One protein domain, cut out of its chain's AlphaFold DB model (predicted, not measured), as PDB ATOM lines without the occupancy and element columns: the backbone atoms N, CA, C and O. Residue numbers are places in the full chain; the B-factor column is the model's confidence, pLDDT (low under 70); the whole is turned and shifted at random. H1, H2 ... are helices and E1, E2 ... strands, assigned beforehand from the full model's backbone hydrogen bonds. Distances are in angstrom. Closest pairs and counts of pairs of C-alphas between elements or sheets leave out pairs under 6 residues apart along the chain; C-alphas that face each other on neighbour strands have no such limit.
ATOM      1  N   LEU A   9      14.507   3.103  26.095       90.12
ATOM      2  CA  LEU A   9      14.025   2.004  25.262       90.12
ATOM      3  C   LEU A   9      13.433   0.934  26.176       90.12
ATOM      4  O   LEU A   9      14.125   0.455  27.072       90.12
ATOM      5  N   VAL A  10      12.168   0.569  25.969       91.56
ATOM      6  CA  VAL A  10      11.487  -0.460  26.769       91.56
ATOM      7  C   VAL A  10      11.326  -1.720  25.930       91.56
ATOM      8  O   VAL A  10      10.520  -1.778  25.007       91.56
ATOM      9  N   GLU A  11      12.098  -2.739  26.277       88.19
ATOM     10  CA  GLU A  11      12.264  -3.978  25.525       88.19
ATOM     11  C   GLU A  11      11.828  -5.200  26.330       88.19
ATOM     12  O   GLU A  11      11.534  -5.112  27.520       88.19
ATOM     13  N   GLY A  12      11.739  -6.362  25.681       88.19
ATOM     14  CA  GLY A  12      11.288  -7.593  26.330       88.19
ATOM     15  C   GLY A  12      10.402  -8.486  25.470       88.19
ATOM     16  O   GLY A  12       9.919  -8.112  24.397       88.19
ATOM     17  N   LEU A  13      10.112  -9.682  25.978       85.56
ATOM     18  CA  LEU A  13       9.254 -10.636  25.280       85.56
ATOM     19  C   LEU A  13       7.797 -10.157  25.158       85.56
ATOM     20  O   LEU A  13       7.334  -9.211  25.801       85.56
ATOM     21  N   CYS A  14       7.038 -10.808  24.280       83.00
ATOM     22  CA  CYS A  14       5.608 -10.561  24.161       83.00
ATOM     23  C   CYS A  14       4.901 -10.804  25.505       83.00
ATOM     24  O   CYS A  14       5.166 -11.802  26.163       83.00
ATOM     25  N   GLY A  15       3.988  -9.903  25.885       80.62
ATOM     26  CA  GLY A  15       3.181 -10.018  27.105       80.62
ATOM     27  C   GLY A  15       3.935  -9.773  28.416       80.62
ATOM     28  O   GLY A  15       3.433 -10.150  29.466       80.62
ATOM     29  N   THR A  16       5.113  -9.141  28.387       84.31
ATOM     30  CA  THR A  16       5.797  -8.649  29.602       84.31
ATOM     31  C   THR A  16       5.271  -7.293  30.088       84.31
ATOM     32  O   THR A  16       5.693  -6.831  31.141       84.31
ATOM     33  N   GLY A  17       4.351  -6.671  29.338       86.25
ATOM     34  CA  GLY A  17       3.746  -5.373  29.658       86.25
ATOM     35  C   GLY A  17       4.470  -4.151  29.097       86.25
ATOM     36  O   GLY A  17       4.175  -3.051  29.539       86.25
ATOM     37  N   LYS A  18       5.376  -4.317  28.122       90.25
ATOM     38  CA  LYS A  18       6.176  -3.227  27.521       90.25
ATOM     39  C   LYS A  18       5.389  -1.964  27.188       90.25
ATOM     40  O   LYS A  18       5.655  -0.939  27.794       90.25
ATOM     41  N   SER A  19       4.435  -2.038  26.254       88.25
ATOM     42  CA  SER A  19       3.706  -0.852  25.789       88.25
ATOM     43  C   SER A  19       2.945  -0.195  26.941       88.25
ATOM     44  O   SER A  19       3.059   1.006  27.138       88.25
ATOM     45  N   THR A  20       2.278  -0.996  27.781       91.38
ATOM     46  CA  THR A  20       1.557  -0.508  28.966       91.38
ATOM     47  C   THR A  20       2.479   0.195  29.961       91.38
ATOM     48  O   THR A  20       2.164   1.278  30.435       91.38
ATOM     49  N   LEU A  21       3.627  -0.391  30.300       93.56
ATOM     50  CA  LEU A  21       4.555   0.187  31.271       93.56
ATOM     51  C   LEU A  21       5.346   1.370  30.701       93.56
ATOM     52  O   LEU A  21       5.665   2.294  31.440       93.56
ATOM     53  N   ALA A  22       5.636   1.372  29.401       93.69
ATOM     54  CA  ALA A  22       6.261   2.499  28.719       93.69
ATOM     55  C   ALA A  22       5.326   3.718  28.671       93.69
ATOM     56  O   ALA A  22       5.764   4.831  28.962       93.69
ATOM     57  N   GLU A  23       4.041   3.505  28.380       94.81
ATOM     58  CA  GLU A  23       3.006   4.542  28.448       94.81
ATOM     59  C   GLU A  23       2.835   5.057  29.884       94.81
ATOM     60  O   GLU A  23       2.912   6.258  30.128       94.81
ATOM     61  N   ARG A  24       2.747   4.160  30.876       95.56
ATOM     62  CA  ARG A  24       2.675   4.555  32.293       95.56
ATOM     63  C   ARG A  24       3.900   5.337  32.769       95.56
ATOM     64  O   ARG A  24       3.760   6.269  33.558       95.56
ATOM     65  N   LEU A  25       5.100   4.971  32.315       96.12
ATOM     66  CA  LEU A  25       6.323   5.719  32.610       96.12
ATOM     67  C   LEU A  25       6.272   7.118  31.986       96.12
ATOM     68  O   LEU A  25       6.670   8.092  32.622       96.12
ATOM     69  N   HIS A  26       5.769   7.228  30.756       96.06
ATOM     70  CA  HIS A  26       5.540   8.514  30.111       96.06
ATOM     71  C   HIS A  26       4.576   9.390  30.924       96.06
ATOM     72  O   HIS A  26       4.938  10.522  31.253       96.06
ATOM     73  N   ASP A  27       3.419   8.854  31.312       96.81
ATOM     74  CA  ASP A  27       2.424   9.571  32.114       96.81
ATOM     75  C   ASP A  27       2.998  10.028  33.455       96.81
ATOM     76  O   ASP A  27       2.814  11.181  33.850       96.81
ATOM     77  N   TYR A  28       3.746   9.153  34.135       96.56
ATOM     78  CA  TYR A  28       4.431   9.487  35.381       96.56
ATOM     79  C   TYR A  28       5.365  10.691  35.203       96.56
ATOM     80  O   TYR A  28       5.284  11.651  35.967       96.56
ATOM     81  N   LEU A  29       6.213  10.690  34.169       95.81
ATOM     82  CA  LEU A  29       7.139  11.795  33.899       95.81
ATOM     83  C   LEU A  29       6.397  13.111  33.631       95.81
ATOM     84  O   LEU A  29       6.761  14.144  34.196       95.81
ATOM     85  N   VAL A  30       5.330  13.068  32.830       96.56
ATOM     86  CA  VAL A  30       4.496  14.244  32.539       96.56
ATOM     87  C   VAL A  30       3.850  14.784  33.816       96.56
ATOM     88  O   VAL A  30       3.866  15.995  34.041       96.56
ATOM     89  N   GLN A  31       3.345  13.906  34.688       96.62
ATOM     90  CA  GLN A  31       2.779  14.286  35.987       96.62
ATOM     91  C   GLN A  31       3.816  14.924  36.923       96.62
ATOM     92  O   GLN A  31       3.469  15.823  37.685       96.62
ATOM     93  N   GLN A  32       5.089  14.521  36.838       95.94
ATOM     94  CA  GLN A  32       6.196  15.166  37.560       95.94
ATOM     95  C   GLN A  32       6.666  16.485  36.911       95.94
ATOM     96  O   GLN A  32       7.631  17.097  37.371       95.94
ATOM     97  N   GLY A  33       6.016  16.942  35.835       95.31
ATOM     98  CA  GLY A  33       6.392  18.156  35.108       95.31
ATOM     99  C   GLY A  33       7.600  17.983  34.183       95.31
ATOM    100  O   GLY A  33       8.163  18.977  33.722       95.31
ATOM    101  N   ILE A  34       8.009  16.741  33.897       93.69
ATOM    102  CA  ILE A  34       9.110  16.421  32.986       93.69
ATOM    103  C   ILE A  34       8.535  16.214  31.576       93.69
ATOM    104  O   ILE A  34       7.753  15.284  31.364       93.69
ATOM    105  N   PRO A  35       8.921  17.030  30.576       93.69
ATOM    106  CA  PRO A  35       8.485  16.820  29.202       93.69
ATOM    107  C   PRO A  35       8.943  15.453  28.683       93.69
ATOM    108  O   PRO A  35      10.140  15.173  28.615       93.69
ATOM    109  N   SER A  36       7.986  14.618  28.289       93.88
ATOM    110  CA  SER A  36       8.221  13.271  27.768       93.88
ATOM    111  C   SER A  36       7.450  13.072  26.462       93.88
ATOM    112  O   SER A  36       6.429  13.717  26.232       93.88
ATOM    113  N   LYS A  37       7.946  12.192  25.589       92.25
ATOM    114  CA  LYS A  37       7.249  11.736  24.380       92.25
ATOM    115  C   LYS A  37       7.307  10.216  24.325       92.25
ATOM    116  O   LYS A  37       8.390   9.652  24.462       92.25
ATOM    117  N   PHE A  38       6.159   9.587  24.105       91.12
ATOM    118  CA  PHE A  38       6.031   8.143  23.963       91.12
ATOM    119  C   PHE A  38       5.836   7.758  22.493       91.12
ATOM    120  O   PHE A  38       5.091   8.416  21.767       91.12
ATOM    121  N   TYR A  39       6.513   6.692  22.073       88.25
ATOM    122  CA  TYR A  39       6.384   6.094  20.751       88.25
ATOM    123  C   TYR A  39       6.239   4.579  20.930       88.25
ATOM    124  O   TYR A  39       7.090   3.956  21.560       88.25
ATOM    125  N   ASP A  40       5.166   3.999  20.393       83.62
ATOM    126  CA  ASP A  40       4.991   2.542  20.333       83.62
ATOM    127  C   ASP A  40       5.724   1.961  19.113       83.62
ATOM    128  O   ASP A  40       5.927   2.665  18.124       83.62
ATOM    129  N   GLU A  41       6.084   0.674  19.146       71.19
ATOM    130  CA  GLU A  41       6.957   0.011  18.155       71.19
ATOM    131  C   GLU A  41       6.491   0.207  16.693       71.19
ATOM    132  O   GLU A  41       7.310   0.273  15.775       71.19
ATOM    133  N   GLY A  42       5.176   0.337  16.477       65.56
ATOM    134  CA  GLY A  42       4.548   0.546  15.168       65.56
ATOM    135  C   GLY A  42       4.290   2.006  14.770       65.56
ATOM    136  O   GLY A  42       3.599   2.239  13.778       65.56
ATOM    137  N   ALA A  43       4.774   2.997  15.525       74.56
ATOM    138  CA  ALA A  43       4.519   4.405  15.229       74.56
ATOM    139  C   ALA A  43       5.201   4.846  13.917       74.56
ATOM    140  O   ALA A  43       6.395   4.640  13.717       74.56
ATOM    141  N   GLN A  44       4.453   5.520  13.036       56.62
ATOM    142  CA  GLN A  44       4.947   5.965  11.722       56.62
ATOM    143  C   GLN A  44       6.146   6.931  11.818       56.62
ATOM    144  O   GLN A  44       6.984   6.969  10.921       56.62
ATOM    145  N   GLU A  45       6.253   7.675  12.921       64.94
ATOM    146  CA  GLU A  45       7.353   8.605  13.206       64.94
ATOM    147  C   GLU A  45       8.325   8.065  14.272       64.94
ATOM    148  O   GLU A  45       8.997   8.845  14.950       64.94
ATOM    149  N   HIS A  46       8.386   6.741  14.475       64.19
ATOM    150  CA  HIS A  46       9.235   6.155  15.509       64.19
ATOM    151  C   HIS A  46      10.716   6.502  15.256       64.19
ATOM    152  O   HIS A  46      11.290   6.063  14.256       64.19
ATOM    153  N   PRO A  47      11.385   7.245  16.159       57.66
ATOM    154  CA  PRO A  47      12.719   7.788  15.896       57.66
ATOM    155  C   PRO A  47      13.812   6.710  15.864       57.66
ATOM    156  O   PRO A  47      14.912   6.961  15.381       57.66
ATOM    157  N   THR A  48      13.526   5.519  16.402       62.91
ATOM    158  CA  THR A  48      14.468   4.392  16.509       62.91
ATOM    159  C   THR A  48      13.748   3.037  16.416       62.91
ATOM    160  O   THR A  48      13.498   2.402  17.428       62.91
ATOM    161  N   SER A  49      13.306   2.581  15.237       57.75
ATOM    162  CA  SER A  49      12.699   1.234  15.141       57.75
ATOM    163  C   SER A  49      13.783   0.158  15.318       57.75
ATOM    164  O   SER A  49      14.606  -0.066  14.430       57.75
ATOM    165  N   LEU A  50      13.832  -0.457  16.502       59.31
ATOM    166  CA  LEU A  50      14.894  -1.372  16.928       59.31
ATOM    167  C   LEU A  50      14.359  -2.786  17.124       59.31
ATOM    168  O   LEU A  50      14.367  -3.331  18.222       59.31
ATOM    169  N   ASN A  51      13.954  -3.439  16.039       61.38
ATOM    170  CA  ASN A  51      13.802  -4.887  16.099       61.38
ATOM    171  C   ASN A  51      15.198  -5.524  16.190       61.38
ATOM    172  O   ASN A  51      15.943  -5.577  15.216       61.38
ATOM    173  N   TRP A  52      15.596  -5.955  17.391       64.56
ATOM    174  CA  TRP A  52      16.958  -6.430  17.695       64.56
ATOM    175  C   TRP A  52      17.367  -7.712  16.955       64.56
ATOM    176  O   TRP A  52      18.551  -8.069  16.916       64.56
ATOM    177  N   HIS A  53      16.382  -8.413  16.398       69.12
ATOM    178  CA  HIS A  53      16.532  -9.617  15.598       69.12
ATOM    179  C   HIS A  53      15.392  -9.717  14.599       69.12
ATOM    180  O   HIS A  53      14.257  -9.371  14.930       69.12
ATOM    181  N   ALA A  54      15.667 -10.313  13.444       74.81
ATOM    182  CA  ALA A  54      14.626 -10.735  12.521       74.81
ATOM    183  C   ALA A  54      14.395 -12.232  12.660       74.81
ATOM    184  O   ALA A  54      15.317 -13.017  12.905       74.81
ATOM    185  N   PHE A  55      13.134 -12.595  12.499       76.69
ATOM    186  CA  PHE A  55      12.674 -13.962  12.459       76.69
ATOM    187  C   PHE A  55      12.291 -14.302  11.027       76.69
ATOM    188  O   PHE A  55      11.584 -13.533  10.382       76.69
ATOM    189  N   PHE A  56      12.737 -15.463  10.571       80.06
ATOM    190  CA  PHE A  56      12.434 -15.987   9.253       80.06
ATOM    191  C   PHE A  56      12.018 -17.447   9.387       80.06
ATOM    192  O   PHE A  56      12.675 -18.225  10.083       80.06
ATOM    193  N   ARG A  57      10.965 -17.854   8.686       83.00
ATOM    194  CA  ARG A  57      10.765 -19.264   8.333       83.00
ATOM    195  C   ARG A  57      11.896 -19.719   7.417       83.00
ATOM    196  O   ARG A  57      12.589 -18.901   6.823       83.00
ATOM    197  N   GLU A  58      12.110 -21.023   7.302       87.88
ATOM    198  CA  GLU A  58      13.190 -21.575   6.479       87.88
ATOM    199  C   GLU A  58      13.108 -21.111   5.022       87.88
ATOM    200  O   GLU A  58      14.130 -20.755   4.444       87.88
ATOM    201  N   GLU A  59      11.902 -21.027   4.465       88.19
ATOM    202  CA  GLU A  59      11.656 -20.474   3.130       88.19
ATOM    203  C   GLU A  59      12.084 -19.002   3.048       88.19
ATOM    204  O   GLU A  59      12.928 -18.660   2.226       88.19
ATOM    205  N   GLU A  60      11.604 -18.159   3.968       87.50
ATOM    206  CA  GLU A  60      11.919 -16.723   4.014       87.50
ATOM    207  C   GLU A  60      13.418 -16.471   4.263       87.50
ATOM    208  O   GLU A  60      14.002 -15.522   3.746       87.50
ATOM    209  N   TYR A  61      14.070 -17.337   5.042       89.81
ATOM    210  CA  TYR A  61      15.506 -17.281   5.297       89.81
ATOM    211  C   TYR A  61      16.308 -17.652   4.050       89.81
ATOM    212  O   TYR A  61      17.280 -16.981   3.708       89.81
ATOM    213  N   ASN A  62      15.904 -18.712   3.351       92.12
ATOM    214  CA  ASN A  62      16.545 -19.108   2.103       92.12
ATOM    215  C   ASN A  62      16.346 -18.037   1.026       92.12
ATOM    216  O   ASN A  62      17.299 -17.706   0.326       92.12
ATOM    217  N   GLU A  63      15.153 -17.446   0.935       92.06
ATOM    218  CA  GLU A  63      14.883 -16.296   0.069       92.06
ATOM    219  C   GLU A  63      15.775 -15.102   0.418       92.06
ATOM    220  O   GLU A  63      16.395 -14.533  -0.480       92.06
ATOM    221  N   LEU A  64      15.926 -14.765   1.705       88.69
ATOM    222  CA  LEU A  64      16.830 -13.704   2.156       88.69
ATOM    223  C   LEU A  64      18.270 -13.943   1.677       88.69
ATOM    224  O   LEU A  64      18.914 -13.016   1.186       88.69
ATOM    225  N   LEU A  65      18.775 -15.174   1.806       92.19
ATOM    226  CA  LEU A  65      20.121 -15.540   1.357       92.19
ATOM    227  C   LEU A  65      20.264 -15.474  -0.168       92.19
ATOM    228  O   LEU A  65      21.295 -15.020  -0.659       92.19
ATOM    229  N   LEU A  66      19.243 -15.908  -0.913       91.81
ATOM    230  CA  LEU A  66      19.225 -15.854  -2.377       91.81
ATOM    231  C   LEU A  66      19.184 -14.414  -2.899       91.81
ATOM    232  O   LEU A  66      19.834 -14.105  -3.893       91.81
ATOM    233  N   GLN A  67      18.438 -13.535  -2.229       91.00
ATOM    234  CA  GLN A  67      18.338 -12.119  -2.584       91.00
ATOM    235  C   GLN A  67      19.600 -11.325  -2.225       91.00
ATOM    236  O   GLN A  67      19.840 -10.272  -2.811       91.00
ATOM    237  N   ASN A  68      20.408 -11.813  -1.278       85.00
ATOM    238  CA  ASN A  68      21.574 -11.103  -0.750       85.00
ATOM    239  C   ASN A  68      22.832 -11.997  -0.757       85.00
ATOM    240  O   ASN A  68      23.404 -12.246   0.311       85.00
ATOM    241  N   PRO A  69      23.285 -12.488  -1.930       89.50
ATOM    242  CA  PRO A  69      24.374 -13.462  -2.020       89.50
ATOM    243  C   PRO A  69      25.689 -12.939  -1.425       89.50
ATOM    244  O   PRO A  69      26.370 -13.680  -0.721       89.50
ATOM    245  N   ASP A  70      25.991 -11.649  -1.605       84.94
ATOM    246  CA  ASP A  70      27.207 -11.001  -1.084       84.94
ATOM    247  C   ASP A  70      27.274 -10.978   0.453       84.94
ATOM    248  O   ASP A  70      28.351 -10.875   1.039       84.94
ATOM    249  N   TYR A  71      26.123 -11.092   1.123       77.31
ATOM    250  CA  TYR A  71      26.013 -11.091   2.582       77.31
ATOM    251  C   TYR A  71      25.664 -12.467   3.147       77.31
ATOM    252  O   TYR A  71      25.561 -12.612   4.367       77.31
ATOM    253  N   ALA A  72      25.487 -13.485   2.299       84.44
ATOM    254  CA  ALA A  72      24.960 -14.782   2.703       84.44
ATOM    255  C   ALA A  72      25.803 -15.441   3.805       84.44
ATOM    256  O   ALA A  72      25.244 -15.952   4.773       84.44
ATOM    257  N   ASP A  73      27.132 -15.376   3.715       83.50
ATOM    258  CA  ASP A  73      28.025 -15.963   4.721       83.50
ATOM    259  C   ASP A  73      27.946 -15.235   6.067       83.50
ATOM    260  O   ASP A  73      27.896 -15.871   7.123       83.50
ATOM    261  N   VAL A  74      27.843 -13.903   6.047       77.12
ATOM    262  CA  VAL A  74      27.643 -13.101   7.262       77.12
ATOM    263  C   VAL A  74      26.288 -13.427   7.881       77.12
ATOM    264  O   VAL A  74      26.210 -13.723   9.074       77.12
ATOM    265  N   ILE A  75      25.227 -13.455   7.073       80.19
ATOM    266  CA  ILE A  75      23.877 -13.808   7.519       80.19
ATOM    267  C   ILE A  75      23.866 -15.220   8.120       80.19
ATOM    268  O   ILE A  75      23.310 -15.413   9.200       80.19
ATOM    269  N   ARG A  76      24.519 -16.202   7.484       86.94
ATOM    270  CA  ARG A  76      24.682 -17.568   8.013       86.94
ATOM    271  C   ARG A  76      25.445 -17.598   9.331       86.94
ATOM    272  O   ARG A  76      25.024 -18.312  10.234       86.94
ATOM    273  N   SER A  77      26.518 -16.818   9.463       81.69
ATOM    274  CA  SER A  77      27.320 -16.765  10.694       81.69
ATOM    275  C   SER A  77      26.549 -16.205  11.894       81.69
ATOM    276  O   SER A  77      26.816 -16.573  13.037       81.69
ATOM    277  N   LEU A  78      25.573 -15.332  11.633       76.62
ATOM    278  CA  LEU A  78      24.730 -14.708  12.650       76.62
ATOM    279  C   LEU A  78      23.469 -15.535  12.937       76.62
ATOM    280  O   LEU A  78      22.948 -15.494  14.053       76.62
ATOM    281  N   ALA A  79      22.960 -16.259  11.940       85.19
ATOM    282  CA  ALA A  79      21.693 -16.967  12.025       85.19
ATOM    283  C   ALA A  79      21.728 -18.125  13.030       85.19
ATOM    284  O   ALA A  79      22.582 -19.009  12.991       85.19
ATOM    285  N   VAL A  80      20.712 -18.175  13.886       82.50
ATOM    286  CA  VAL A  80      20.468 -19.287  14.804       82.50
ATOM    287  C   VAL A  80      19.281 -20.099  14.282       82.50
ATOM    288  O   VAL A  80      18.156 -19.596  14.270       82.50
ATOM    289  N   LYS A  81      19.520 -21.348  13.851       82.88
ATOM    290  CA  LYS A  81      18.469 -22.268  13.369       82.88
ATOM    291  C   LYS A  81      17.687 -22.887  14.531       82.88
ATOM    292  O   LYS A  81      18.271 -23.344  15.514       82.88
ATOM    293  N   TYR A  82      16.368 -22.966  14.386       73.44
ATOM    294  CA  TYR A  82      15.454 -23.601  15.327       73.44
ATOM    295  C   TYR A  82      14.303 -24.310  14.595       73.44
ATOM    296  O   TYR A  82      13.329 -23.687  14.169       73.44
ATOM    297  N   GLY A  83      14.411 -25.634  14.445       79.88
ATOM    298  CA  GLY A  83      13.479 -26.406  13.620       79.88
ATOM    299  C   GLY A  83      13.492 -25.897  12.175       79.88
ATOM    300  O   GLY A  83      14.551 -25.865  11.553       79.88
ATOM    301  N   LEU A  84      12.328 -25.462  11.688       81.00
ATOM    302  CA  LEU A  84      12.131 -24.866  10.360       81.00
ATOM    303  C   LEU A  84      12.219 -23.327  10.362       81.00
ATOM    304  O   LEU A  84      11.675 -22.687   9.472       81.00
ATOM    305  N   ASN A  85      12.839 -22.708  11.370       81.69
ATOM    306  CA  ASN A  85      12.936 -21.250  11.480       81.69
ATOM    307  C   ASN A  85      14.367 -20.786  11.782       81.69
ATOM    308  O   ASN A  85      15.176 -21.545  12.318       81.69
ATOM    309  N   TYR A  86      14.651 -19.520  11.491       83.94
ATOM    310  CA  TYR A  86      15.934 -18.854  11.691       83.94
ATOM    311  C   TYR A  86      15.739 -17.516  12.404       83.94
ATOM    312  O   TYR A  86      14.794 -16.774  12.140       83.94
ATOM    313  N   LEU A  87      16.663 -17.203  13.307       81.94
ATOM    314  CA  LEU A  87      16.717 -15.926  14.011       81.94
ATOM    315  C   LEU A  87      18.050 -15.243  13.712       81.94
ATOM    316  O   LEU A  87      19.103 -15.829  13.958       81.94
ATOM    317  N   ILE A  88      18.008 -14.022  13.174       79.75
ATOM    318  CA  ILE A  88      19.194 -13.287  12.713       79.75
ATOM    319  C   ILE A  88      19.382 -12.013  13.555       79.75
ATOM    320  O   ILE A  88      18.568 -11.093  13.459       79.75
ATOM    321  N   PRO A  89      20.441 -11.924  14.376       73.69
ATOM    322  CA  PRO A  89      20.837 -10.707  15.081       73.69
ATOM    323  C   PRO A  89      21.610  -9.744  14.153       73.69
ATOM    324  O   PRO A  89      22.757 -10.020  13.830       73.69
ATOM    325  N   TYR A  90      21.064  -8.582  13.771       66.56
ATOM    326  CA  TYR A  90      21.736  -7.627  12.847       66.56
ATOM    327  C   TYR A  90      22.227  -6.320  13.518       66.56
ATOM    328  O   TYR A  90      22.230  -5.235  12.944       66.56
ATOM    329  N   ARG A  91      22.667  -6.426  14.775       62.06
ATOM    330  CA  ARG A  91      22.695  -5.332  15.766       62.06
ATOM    331  C   ARG A  91      23.742  -4.219  15.666       62.06
ATOM    332  O   ARG A  91      23.481  -3.134  16.177       62.06
ATOM    333  N   HIS A  92      24.932  -4.445  15.120       56.84
ATOM    334  CA  HIS A  92      26.059  -3.547  15.435       56.84
ATOM    335  C   HIS A  92      25.920  -2.124  14.859       56.84
ATOM    336  O   HIS A  92      26.449  -1.177  15.435       56.84
ATOM    337  N   GLY A  93      25.181  -1.948  13.760       59.62
ATOM    338  CA  GLY A  93      25.029  -0.641  13.114       59.62
ATOM    339  C   GLY A  93      24.229   0.363  13.948       59.62
ATOM    340  O   GLY A  93      24.693   1.477  14.179       59.62
ATOM    341  N   ILE A  94      23.046  -0.029  14.434       65.25
ATOM    342  CA  ILE A  94      22.113   0.925  15.054       65.25
ATOM    343  C   ILE A  94      22.520   1.267  16.490       65.25
ATOM    344  O   ILE A  94      22.453   2.429  16.883       65.25
ATOM    345  N   ALA A  95      23.027   0.294  17.256       68.94
ATOM    346  CA  ALA A  95      23.502   0.541  18.620       68.94
ATOM    347  C   ALA A  95      24.603   1.619  18.655       68.94
ATOM    348  O   ALA A  95      24.562   2.517  19.494       68.94
ATOM    349  N   ASN A  96      25.533   1.591  17.695       69.31
ATOM    350  CA  ASN A  96      26.585   2.603  17.578       69.31
ATOM    351  C   ASN A  96      26.048   3.981  17.167       69.31
ATOM    352  O   ASN A  96      26.550   4.996  17.643       69.31
ATOM    353  N   GLN A  97      25.012   4.033  16.325       71.69
ATOM    354  CA  GLN A  97      24.388   5.295  15.914       71.69
ATOM    355  C   GLN A  97      23.681   5.997  17.078       71.69
ATOM    356  O   GLN A  97      23.717   7.224  17.168       71.69
ATOM    357  N   ILE A  98      23.074   5.231  17.990       77.88
ATOM    358  CA  ILE A  98      22.349   5.790  19.139       77.88
ATOM    359  C   ILE A  98      23.203   5.909  20.405       77.88
ATOM    360  O   ILE A  98      22.767   6.549  21.357       77.88
ATOM    361  N   ALA A  99      24.417   5.348  20.441       79.88
ATOM    362  CA  ALA A  99      25.274   5.366  21.630       79.88
ATOM    363  C   ALA A  99      25.556   6.791  22.140       79.88
ATOM    364  O   ALA A  99      25.526   7.039  23.344       79.88
ATOM    365  N   ALA A 100      25.731   7.757  21.232       82.19
ATOM    366  CA  ALA A 100      25.931   9.167  21.578       82.19
ATOM    367  C   ALA A 100      24.718   9.814  22.283       82.19
ATOM    368  O   ALA A 100      24.862  10.850  22.937       82.19
ATOM    369  N   LEU A 101      23.528   9.209  22.181       84.19
ATOM    370  CA  LEU A 101      22.330   9.643  22.902       84.19
ATOM    371  C   LEU A 101      22.342   9.206  24.373       84.19
ATOM    372  O   LEU A 101      21.528   9.707  25.147       84.19
ATOM    373  N   ASN A 102      23.277   8.331  24.764       85.56
ATOM    374  CA  ASN A 102      23.366   7.716  26.086       85.56
ATOM    375  C   ASN A 102      22.023   7.099  26.539       85.56
ATOM    376  O   ASN A 102      21.463   7.530  27.554       85.56
ATOM    377  N   PRO A 103      21.455   6.157  25.756       89.06
ATOM    378  CA  PRO A 103      20.154   5.592  26.067       89.06
ATOM    379  C   PRO A 103      20.195   4.701  27.311       89.06
ATOM    380  O   PRO A 103      21.228   4.124  27.650       89.06
ATOM    381  N   VAL A 104      19.039   4.552  27.955       91.56
ATOM    382  CA  VAL A 104      18.791   3.491  28.940       91.56
ATOM    383  C   VAL A 104      17.870   2.463  28.301       91.56
ATOM    384  O   VAL A 104      16.771   2.809  27.869       91.56
ATOM    385  N   VAL A 105      18.304   1.203  28.241       91.19
ATOM    386  CA  VAL A 105      17.434   0.087  27.853       91.19
ATOM    387  C   VAL A 105      16.880  -0.567  29.101       91.19
ATOM    388  O   VAL A 105      17.630  -1.115  29.903       91.19
ATOM    389  N   ILE A 106      15.565  -0.557  29.234       94.00
ATOM    390  CA  ILE A 106      14.836  -1.308  30.244       94.00
ATOM    391  C   ILE A 106      14.315  -2.575  29.573       94.00
ATOM    392  O   ILE A 106      13.432  -2.509  28.725       94.00
ATOM    393  N   TYR A 107      14.848  -3.732  29.947       92.81
ATOM    394  CA  TYR A 107      14.391  -5.024  29.451       92.81
ATOM    395  C   TYR A 107      13.465  -5.690  30.470       92.81
ATOM    396  O   TYR A 107      13.899  -6.159  31.524       92.81
ATOM    397  N   LEU A 108      12.179  -5.753  30.140       92.94
ATOM    398  CA  LEU A 108      11.155  -6.412  30.935       92.94
ATOM    399  C   LEU A 108      11.125  -7.906  30.623       92.94
ATOM    400  O   LEU A 108      10.958  -8.315  29.470       92.94
ATOM    401  N   THR A 109      11.210  -8.736  31.656       91.88
ATOM    402  CA  THR A 109      11.169 -10.191  31.502       91.88
ATOM    403  C   THR A 109      10.263 -10.859  32.530       91.88
ATOM    404  O   THR A 109       9.981 -10.304  33.587       91.88
ATOM    405  N   GLN A 110       9.790 -12.057  32.203       88.88
ATOM    406  CA  GLN A 110       9.116 -12.961  33.138       88.88
ATOM    407  C   GLN A 110      10.104 -14.053  33.557       88.88
ATOM    408  O   GLN A 110      10.925 -14.440  32.718       88.88
ATOM    409  N   PRO A 111      10.067 -14.554  34.804       86.62
ATOM    410  CA  PRO A 111      10.984 -15.602  35.250       86.62
ATOM    411  C   PRO A 111      10.820 -16.865  34.396       86.62
ATOM    412  O   PRO A 111      11.802 -17.348  33.827       86.62
ATOM    413  N   ASP A 112       9.575 -17.304  34.203       91.44
ATOM    414  CA  ASP A 112       9.216 -18.483  33.426       91.44
ATOM    415  C   ASP A 112       8.541 -18.088  32.097       91.44
ATOM    416  O   ASP A 112       7.483 -17.455  32.050       91.44
ATOM    417  N   VAL A 113       9.184 -18.456  30.984       92.12
ATOM    418  CA  VAL A 113       8.675 -18.183  29.633       92.12
ATOM    419  C   VAL A 113       7.468 -19.058  29.302       92.12
ATOM    420  O   VAL A 113       6.560 -18.593  28.616       92.12
ATOM    421  N   ARG A 114       7.432 -20.307  29.772       93.75
ATOM    422  CA  ARG A 114       6.320 -21.231  29.551       93.75
ATOM    423  C   ARG A 114       5.066 -20.721  30.236       93.75
ATOM    424  O   ARG A 114       4.054 -20.576  29.558       93.75
ATOM    425  N   GLU A 115       5.141 -20.391  31.523       92.00
ATOM    426  CA  GLU A 115       4.001 -19.823  32.253       92.00
ATOM    427  C   GLU A 115       3.478 -18.568  31.551       92.00
ATOM    428  O   GLU A 115       2.277 -18.443  31.299       92.00
ATOM    429  N   GLN A 116       4.389 -17.684  31.134       91.25
ATOM    430  CA  GLN A 116       4.036 -16.493  30.375       91.25
ATOM    431  C   GLN A 116       3.327 -16.830  29.053       91.25
ATOM    432  O   GLN A 116       2.279 -16.259  28.756       91.25
ATOM    433  N   GLN A 117       3.885 -17.720  28.231       92.31
ATOM    434  CA  GLN A 117       3.299 -18.079  26.939       92.31
ATOM    435  C   GLN A 117       1.936 -18.769  27.099       92.31
ATOM    436  O   GLN A 117       1.010 -18.472  26.340       92.31
ATOM    437  N   THR A 118       1.784 -19.630  28.107       92.75
ATOM    438  CA  THR A 118       0.509 -20.269  28.454       92.75
ATOM    439  C   THR A 118      -0.527 -19.241  28.897       92.75
ATOM    440  O   THR A 118      -1.660 -19.264  28.413       92.75
ATOM    441  N   TRP A 119      -0.148 -18.290  29.749       90.81
ATOM    442  CA  TRP A 119      -1.035 -17.209  30.173       90.81
ATOM    443  C   TRP A 119      -1.467 -16.325  28.992       90.81
ATOM    444  O   TRP A 119      -2.662 -16.100  28.790       90.81
ATOM    445  N   ILE A 120      -0.523 -15.892  28.147       89.31
ATOM    446  CA  ILE A 120      -0.812 -15.082  26.950       89.31
ATOM    447  C   ILE A 120      -1.727 -15.830  25.983       89.31
ATOM    448  O   ILE A 120      -2.644 -15.223  25.426       89.31
ATOM    449  N   SER A 121      -1.488 -17.127  25.777       92.38
ATOM    450  CA  SER A 121      -2.325 -17.986  24.937       92.38
ATOM    451  C   SER A 121      -3.792 -17.909  25.354       92.38
ATOM    452  O   SER A 121      -4.662 -17.723  24.501       92.38
ATOM    453  N   THR A 122      -4.056 -17.988  26.661       90.69
ATOM    454  CA  THR A 122      -5.404 -17.894  27.228       90.69
ATOM    455  C   THR A 122      -5.989 -16.493  27.076       90.69
ATOM    456  O   THR A 122      -7.058 -16.338  26.496       90.69
ATOM    457  N   ILE A 123      -5.282 -15.459  27.542       89.06
ATOM    458  CA  ILE A 123      -5.808 -14.083  27.571       89.06
ATOM    459  C   ILE A 123      -6.038 -13.518  26.164       89.06
ATOM    460  O   ILE A 123      -6.938 -12.707  25.959       89.06
ATOM    461  N   ARG A 124      -5.235 -13.935  25.179       87.69
ATOM    462  CA  ARG A 124      -5.349 -13.460  23.791       87.69
ATOM    463  C   ARG A 124      -6.151 -14.389  22.886       87.69
ATOM    464  O   ARG A 124      -6.254 -14.093  21.698       87.69
ATOM    465  N   SER A 125      -6.665 -15.506  23.401       91.00
ATOM    466  CA  SER A 125      -7.313 -16.552  22.597       91.00
ATOM    467  C   SER A 125      -6.436 -17.010  21.420       91.00
ATOM    468  O   SER A 125      -6.901 -17.149  20.288       91.00
ATOM    469  N   ARG A 126      -5.134 -17.208  21.673       88.31
ATOM    470  CA  ARG A 126      -4.139 -17.617  20.666       88.31
ATOM    471  C   ARG A 126      -3.384 -18.877  21.114       88.31
ATOM    472  O   ARG A 126      -2.269 -18.754  21.624       88.31
ATOM    473  N   PRO A 127      -3.923 -20.084  20.857       87.38
ATOM    474  CA  PRO A 127      -3.356 -21.344  21.356       87.38
ATOM    475  C   PRO A 127      -1.926 -21.618  20.873       87.38
ATOM    476  O   PRO A 127      -1.140 -22.248  21.577       87.38
ATOM    477  N   ASN A 128      -1.546 -21.084  19.707       86.94
ATOM    478  CA  ASN A 128      -0.211 -21.273  19.131       86.94
ATOM    479  C   ASN A 128       0.926 -20.758  20.039       86.94
ATOM    480  O   ASN A 128       2.051 -21.249  19.933       86.94
ATOM    481  N   PHE A 129       0.636 -19.820  20.953       86.00
ATOM    482  CA  PHE A 129       1.614 -19.293  21.908       86.00
ATOM    483  C   PHE A 129       2.073 -20.368  22.905       86.00
ATOM    484  O   PHE A 129       3.254 -20.430  23.229       86.00
ATOM    485  N   ALA A 130       1.183 -21.267  23.334       92.31
ATOM    486  CA  ALA A 130       1.483 -22.296  24.335       92.31
ATOM    487  C   ALA A 130       2.021 -23.614  23.745       92.31
ATOM    488  O   ALA A 130       2.128 -24.609  24.457       92.31
ATOM    489  N   THR A 131       2.342 -23.657  22.448       91.56
ATOM    490  CA  THR A 131       2.937 -24.858  21.841       91.56
ATOM    491  C   THR A 131       4.376 -25.059  22.319       91.56
ATOM    492  O   THR A 131       5.120 -24.092  22.472       91.56
ATOM    493  N   GLU A 132       4.809 -26.314  22.481       90.12
ATOM    494  CA  GLU A 132       6.196 -26.642  22.864       90.12
ATOM    495  C   GLU A 132       7.227 -25.995  21.936       90.12
ATOM    496  O   GLU A 132       8.253 -25.473  22.378       90.12
ATOM    497  N   GLN A 133       6.930 -25.980  20.635       85.31
ATOM    498  CA  GLN A 133       7.789 -25.350  19.646       85.31
ATOM    499  C   GLN A 133       7.936 -23.846  19.912       85.31
ATOM    500  O   GLN A 133       9.067 -23.356  19.907       85.31
ATOM    501  N   ASN A 134       6.833 -23.132  20.167       84.94
ATOM    502  CA  ASN A 134       6.855 -21.694  20.428       84.94
ATOM    503  C   ASN A 134       7.483 -21.351  21.786       84.94
ATOM    504  O   ASN A 134       8.251 -20.399  21.879       84.94
ATOM    505  N   ILE A 135       7.219 -22.138  22.829       90.50
ATOM    506  CA  ILE A 135       7.806 -21.924  24.159       90.50
ATOM    507  C   ILE A 135       9.329 -22.003  24.083       90.50
ATOM    508  O   ILE A 135      10.015 -21.041  24.430       90.50
ATOM    509  N   LYS A 136       9.866 -23.095  23.531       86.75
ATOM    510  CA  LYS A 136      11.317 -23.274  23.408       86.75
ATOM    511  C   LYS A 136      11.948 -22.264  22.437       86.75
ATOM    512  O   LYS A 136      13.097 -21.856  22.619       86.75
ATOM    513  N   PHE A 137      11.189 -21.774  21.454       83.88
ATOM    514  CA  PHE A 137      11.595 -20.621  20.648       83.88
ATOM    515  C   PHE A 137      11.735 -19.346  21.497       83.88
ATOM    516  O   PHE A 137      12.770 -18.679  21.433       83.88
ATOM    517  N   MET A 138      10.734 -19.016  22.315       87.06
ATOM    518  CA  MET A 138      10.732 -17.813  23.153       87.06
ATOM    519  C   MET A 138      11.792 -17.868  24.261       87.06
ATOM    520  O   MET A 138      12.419 -16.850  24.551       87.06
ATOM    521  N   GLU A 139      12.070 -19.045  24.823       89.00
ATOM    522  CA  GLU A 139      13.180 -19.264  25.761       89.00
ATOM    523  C   GLU A 139      14.525 -18.940  25.110       89.00
ATOM    524  O   GLU A 139      15.352 -18.212  25.666       89.00
ATOM    525  N   ASN A 140      14.733 -19.434  23.887       83.88
ATOM    526  CA  ASN A 140      15.940 -19.145  23.134       83.88
ATOM    527  C   ASN A 140      16.038 -17.658  22.770       83.88
ATOM    528  O   ASN A 140      17.112 -17.072  22.896       83.88
ATOM    529  N   ARG A 141      14.925 -17.032  22.370       82.75
ATOM    530  CA  ARG A 141      14.870 -15.593  22.095       82.75
ATOM    531  C   ARG A 141      15.252 -14.778  23.330       82.75
ATOM    532  O   ARG A 141      16.143 -13.944  23.216       82.75
ATOM    533  N   LYS A 142      14.678 -15.074  24.504       87.62
ATOM    534  CA  LYS A 142      15.058 -14.445  25.783       87.62
ATOM    535  C   LYS A 142      16.550 -14.606  26.051       87.62
ATOM    536  O   LYS A 142      17.233 -13.628  26.325       87.62
ATOM    537  N   ARG A 143      17.079 -15.828  25.932       85.75
ATOM    538  CA  ARG A 143      18.506 -16.118  26.154       85.75
ATOM    539  C   ARG A 143      19.414 -15.288  25.246       85.75
ATOM    540  O   ARG A 143      20.452 -14.808  25.692       85.75
ATOM    541  N   ILE A 144      19.054 -15.170  23.971       79.69
ATOM    542  CA  ILE A 144      19.813 -14.391  22.998       79.69
ATOM    543  C   ILE A 144      19.698 -12.897  23.342       79.69
ATOM    544  O   ILE A 144      20.722 -12.249  23.516       79.69
ATOM    545  N   GLU A 145      18.488 -12.359  23.515       83.50
ATOM    546  CA  GLU A 145      18.271 -10.954  23.890       83.50
ATOM    547  C   GLU A 145      19.062 -10.557  25.145       83.50
ATOM    548  O   GLU A 145      19.782  -9.565  25.096       83.50
ATOM    549  N   LEU A 146      19.037 -11.374  26.203       86.00
ATOM    550  CA  LEU A 146      19.801 -11.129  27.434       86.00
ATOM    551  C   LEU A 146      21.316 -11.057  27.196       86.00
ATOM    552  O   LEU A 146      21.941 -10.088  27.613       86.00
ATOM    553  N   ARG A 147      21.901 -12.012  26.458       83.12
ATOM    554  CA  ARG A 147      23.336 -11.965  26.094       83.12
ATOM    555  C   ARG A 147      23.709 -10.714  25.317       83.12
ATOM    556  O   ARG A 147      24.865 -10.314  25.285       83.12
ATOM    557  N   LEU A 148      22.747 -10.136  24.614       78.00
ATOM    558  CA  LEU A 148      23.010  -8.989  23.771       78.00
ATOM    559  C   LEU A 148      22.914  -7.686  24.533       78.00
ATOM    560  O   LEU A 148      23.667  -6.781  24.205       78.00
ATOM    561  N   LEU A 149      22.098  -7.624  25.584       83.75
ATOM    562  CA  LEU A 149      22.143  -6.527  26.548       83.75
ATOM    563  C   LEU A 149      23.522  -6.407  27.215       83.75
ATOM    564  O   LEU A 149      23.951  -5.292  27.487       83.75
ATOM    565  N   GLU A 150      24.232  -7.523  27.428       83.12
ATOM    566  CA  GLU A 150      25.577  -7.541  28.037       83.12
ATOM    567  C   GLU A 150      26.652  -6.856  27.177       83.12
ATOM    568  O   GLU A 150      27.663  -6.402  27.707       83.12
ATOM    569  N   VAL A 151      26.453  -6.776  25.856       80.62
ATOM    570  CA  VAL A 151      27.436  -6.203  24.917       80.62
ATOM    571  C   VAL A 151      27.041  -4.819  24.399       80.62
ATOM    572  O   VAL A 151      27.739  -4.263  23.551       80.62
ATOM    573  N   LEU A 152      25.915  -4.259  24.860       81.00
ATOM    574  CA  LEU A 152      25.493  -2.923  24.442       81.00
ATOM    575  C   LEU A 152      26.426  -1.852  25.030       81.00
ATOM    576  O   LEU A 152      26.798  -1.932  26.199       81.00
ATOM    577  N   PRO A 153      26.779  -0.809  24.256       81.00
ATOM    578  CA  PRO A 153      27.703   0.236  24.702       81.00
ATOM    579  C   PRO A 153      27.048   1.284  25.624       81.00
ATOM    580  O   PRO A 153      27.563   2.390  25.765       81.00
ATOM    581  N   PHE A 154      25.889   0.981  26.211       84.44
ATOM    582  CA  PHE A 154      25.086   1.901  27.017       84.44
ATOM    583  C   PHE A 154      24.308   1.154  28.105       84.44
ATOM    584  O   PHE A 154      24.221  -0.072  28.089       84.44
ATOM    585  N   SER A 155      23.757   1.901  29.063       89.31
ATOM    586  CA  SER A 155      23.139   1.345  30.266       89.31
ATOM    587  C   SER A 155      21.953   0.435  29.954       89.31
ATOM    588  O   SER A 155      21.020   0.815  29.241       89.31
ATOM    589  N   THR A 156      21.960  -0.747  30.563       91.00
ATOM    590  CA  THR A 156      20.864  -1.712  30.513       91.00
ATOM    591  C   THR A 156      20.357  -2.000  31.927       91.00
ATOM    592  O   THR A 156      21.130  -2.097  32.880       91.00
ATOM    593  N   CYS A 157      19.042  -2.109  32.077       93.88
ATOM    594  CA  CYS A 157      18.358  -2.474  33.310       93.88
ATOM    595  C   CYS A 157      17.417  -3.636  32.998       93.88
ATOM    596  O   CYS A 157      16.537  -3.513  32.150       93.88
ATOM    597  N   ILE A 158      17.611  -4.778  33.653       94.06
ATOM    598  CA  ILE A 158      16.745  -5.947  33.485       94.06
ATOM    599  C   ILE A 158      15.777  -5.975  34.662       94.06
ATOM    600  O   ILE A 158      16.206  -6.047  35.812       94.06
ATOM    601  N   ILE A 159      14.476  -5.940  34.376       93.94
ATOM    602  CA  ILE A 159      13.430  -5.971  35.399       93.94
ATOM    603  C   ILE A 159      12.589  -7.229  35.213       93.94
ATOM    604  O   ILE A 159      11.928  -7.426  34.188       93.94
ATOM    605  N   GLU A 160      12.609  -8.090  36.225       90.56
ATOM    606  CA  GLU A 160      11.728  -9.250  36.299       90.56
ATOM    607  C   GLU A 160      10.362  -8.824  36.838       90.56
ATOM    608  O   GLU A 160      10.240  -8.412  37.990       90.56
ATOM    609  N   ASN A 161       9.327  -8.958  36.016       84.69
ATOM    610  CA  ASN A 161       7.949  -8.678  36.395       84.69
ATOM    611  C   ASN A 161       7.309  -9.907  37.060       84.69
ATOM    612  O   ASN A 161       6.440 -10.569  36.490       84.69
ATOM    613  N   LYS A 162       7.789 -10.256  38.255       77.56
ATOM    614  CA  LYS A 162       7.251 -11.384  39.023       77.56
ATOM    615  C   LYS A 162       5.793 -11.104  39.384       77.56
ATOM    616  O   LYS A 162       5.451  -9.995  39.771       77.56
ATOM    617  N   CYS A 163       4.935 -12.112  39.236       75.69
ATOM    618  CA  CYS A 163       3.523 -12.046  39.631       75.69
ATOM    619  C   CYS A 163       2.681 -10.941  38.958       75.69
ATOM    620  O   CYS A 163       1.568 -10.693  39.413       75.69
ATOM    621  N   LEU A 164       3.158 -10.331  37.863       76.38
ATOM    622  CA  LEU A 164       2.475  -9.224  37.178       76.38
ATOM    623  C   LEU A 164       2.283  -7.981  38.073       76.38
ATOM    624  O   LEU A 164       1.289  -7.268  37.925       76.38
ATOM    625  N   ASP A 165       3.218  -7.713  38.994       87.06
ATOM    626  CA  ASP A 165       3.204  -6.501  39.821       87.06
ATOM    627  C   ASP A 165       3.676  -5.279  39.018       87.06
ATOM    628  O   ASP A 165       4.856  -4.927  38.946       87.06
ATOM    629  N   TRP A 166       2.716  -4.627  38.367       87.50
ATOM    630  CA  TRP A 166       2.976  -3.470  37.516       87.50
ATOM    631  C   TRP A 166       3.481  -2.245  38.286       87.50
ATOM    632  O   TRP A 166       4.193  -1.433  37.697       87.50
ATOM    633  N   GLU A 167       3.129  -2.100  39.568       91.38
ATOM    634  CA  GLU A 167       3.564  -0.962  40.385       91.38
ATOM    635  C   GLU A 167       5.030  -1.111  40.780       91.38
ATOM    636  O   GLU A 167       5.813  -0.172  40.620       91.38
ATOM    637  N   GLU A 168       5.430  -2.308  41.221       92.50
ATOM    638  CA  GLU A 168       6.828  -2.599  41.539       92.50
ATOM    639  C   GLU A 168       7.716  -2.422  40.300       92.50
ATOM    640  O   GLU A 168       8.789  -1.815  40.369       92.50
ATOM    641  N   VAL A 169       7.261  -2.918  39.144       92.88
ATOM    642  CA  VAL A 169       8.000  -2.762  37.887       92.88
ATOM    643  C   VAL A 169       8.121  -1.291  37.505       92.88
ATOM    644  O   VAL A 169       9.224  -0.855  37.182       92.88
ATOM    645  N   LEU A 170       7.040  -0.510  37.584       94.50
ATOM    646  CA  LEU A 170       7.087   0.920  37.283       94.50
ATOM    647  C   LEU A 170       8.044   1.668  38.224       94.50
ATOM    648  O   LEU A 170       8.828   2.486  37.749       94.50
ATOM    649  N   SER A 171       8.044   1.353  39.523       94.69
ATOM    650  CA  SER A 171       8.987   1.944  40.485       94.69
ATOM    651  C   SER A 171      10.439   1.694  40.073       94.69
ATOM    652  O   SER A 171      11.232   2.630  39.982       94.69
ATOM    653  N   LYS A 172      10.775   0.448  39.717       94.69
ATOM    654  CA  LYS A 172      12.117   0.088  39.227       94.69
ATOM    655  C   LYS A 172      12.470   0.779  37.909       94.69
ATOM    656  O   LYS A 172      13.628   1.120  37.688       94.69
ATOM    657  N   MET A 173      11.491   0.997  37.026       95.19
ATOM    658  CA  MET A 173      11.703   1.741  35.780       95.19
ATOM    659  C   MET A 173      12.058   3.201  36.048       95.19
ATOM    660  O   MET A 173      12.949   3.727  35.390       95.19
ATOM    661  N   VAL A 174      11.390   3.836  37.016       94.50
ATOM    662  CA  VAL A 174      11.678   5.214  37.438       94.50
ATOM    663  C   VAL A 174      13.065   5.316  38.075       94.50
ATOM    664  O   VAL A 174      13.800   6.241  37.763       94.50
ATOM    665  N   GLU A 175      13.460   4.350  38.907       94.06
ATOM    666  CA  GLU A 175      14.800   4.309  39.519       94.06
ATOM    667  C   GLU A 175      15.935   4.129  38.496       94.06
ATOM    668  O   GLU A 175      17.068   4.547  38.737       94.06
ATOM    669  N   ALA A 176      15.650   3.499  37.353       90.69
ATOM    670  CA  ALA A 176      16.632   3.240  36.302       90.69
ATOM    671  C   ALA A 176      16.919   4.456  35.396       90.69
ATOM    672  O   ALA A 176      17.882   4.424  34.614       90.69
ATOM    673  N   ILE A 177      16.094   5.510  35.454       88.88
ATOM    674  CA  ILE A 177      16.173   6.690  34.573       88.88
ATOM    675  C   ILE A 177      16.539   7.968  35.329       88.88
ATOM    676  O   ILE A 177      17.080   8.864  34.638       88.88
TER     677      ILE A 177
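What this domain is: This is residues 9 to 177 of the 177 residues of an uncharacterized protein of Paenibacillus sp. Soil766 (UniProt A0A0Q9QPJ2). Two small three-stranded sheets are joined by one long helix, H7, which packs on both. In one lobe the parallel sheet E1, E5, E6 has H1 and H8 over one face and H7 over the other; the smaller lobe is the antiparallel sheet E2, E4, E3 with H2 and H3, while H5 and H6 sit by the first part of H7. The 169 printed residues hold eight named helices and six named strands, in the order E1 H1 E2 H2 H3 E3 E4 H4 E5 H5 H6 H7 E6 H8, class mixed. The whole is compact, with a radius of gyration of the C-alphas of 17.3 A and spans of 52 by 40 by 29 A.

Where its parts are: E1, residues 9 to 12, begins at C-alpha 9 (14.025, 2.004, 25.262). H1, residues 18 to 31, is 19.7 A long. E2 is residues 54 to 57, H2 58 to 67, H3 69 to 78, E3 80 to 82, E4 85 to 88 and H4 92 to 99. E5, residues 104 to 109, is 15.9 A long. H5 is residues 113 to 123 and H6 127 to 130. H7, residues 132 to 149, is 25.9 A long from C-alpha 132 (6.196, -26.642, 22.864). E6 is residues 156 to 160, and H8, residues 166 to 175, ends at C-alpha 175 (14.800, 4.309, 39.519).

How they stand to each other: E5 has parallel neighbours E1, with N 11 and O 106 at 2.8 A, and E6, with N 107 and O 157 at 2.8 A. H1 and H8 are on the same face of this sheet and touch, C-alphas 21 and 170 being closest at 6.6 A. H7 is on the opposite face, 9.9 A over the sheet. E5, H5 to H7 and E6 form a strand-helix-strand unit, two parallel neighbours with helices between. H7 touches H5 with residues 135 to 139 alone, closest at C-alphas 135 and 114, 5.6 A; H5 also touches H6. E4 has antiparallel neighbours E2, with N 56 and O 86 at 2.9 A, and E3, its hairpin partner, with N 80 and O 87 at 2.8 A. H2 and H3 touch only at the corner, at C-alphas 65 and 72, 5.1 A. H4 touches no helix. Every O i to N i+4 pair is within hydrogen-bond range in H1, H2, H5, H7 and H8, against 4 of 6 in H3 and 3 of 4 in H4; H6 is too short for one.

The domain as a whole: The C-alphas farthest apart, of Gln 32 and Leu 66, are 52.2 A apart. The printed part has no cut; the link from H1 to E2 is long, 22 residues. Confidence is under 70 at residues 42, 44 to 53 and 90 to 96.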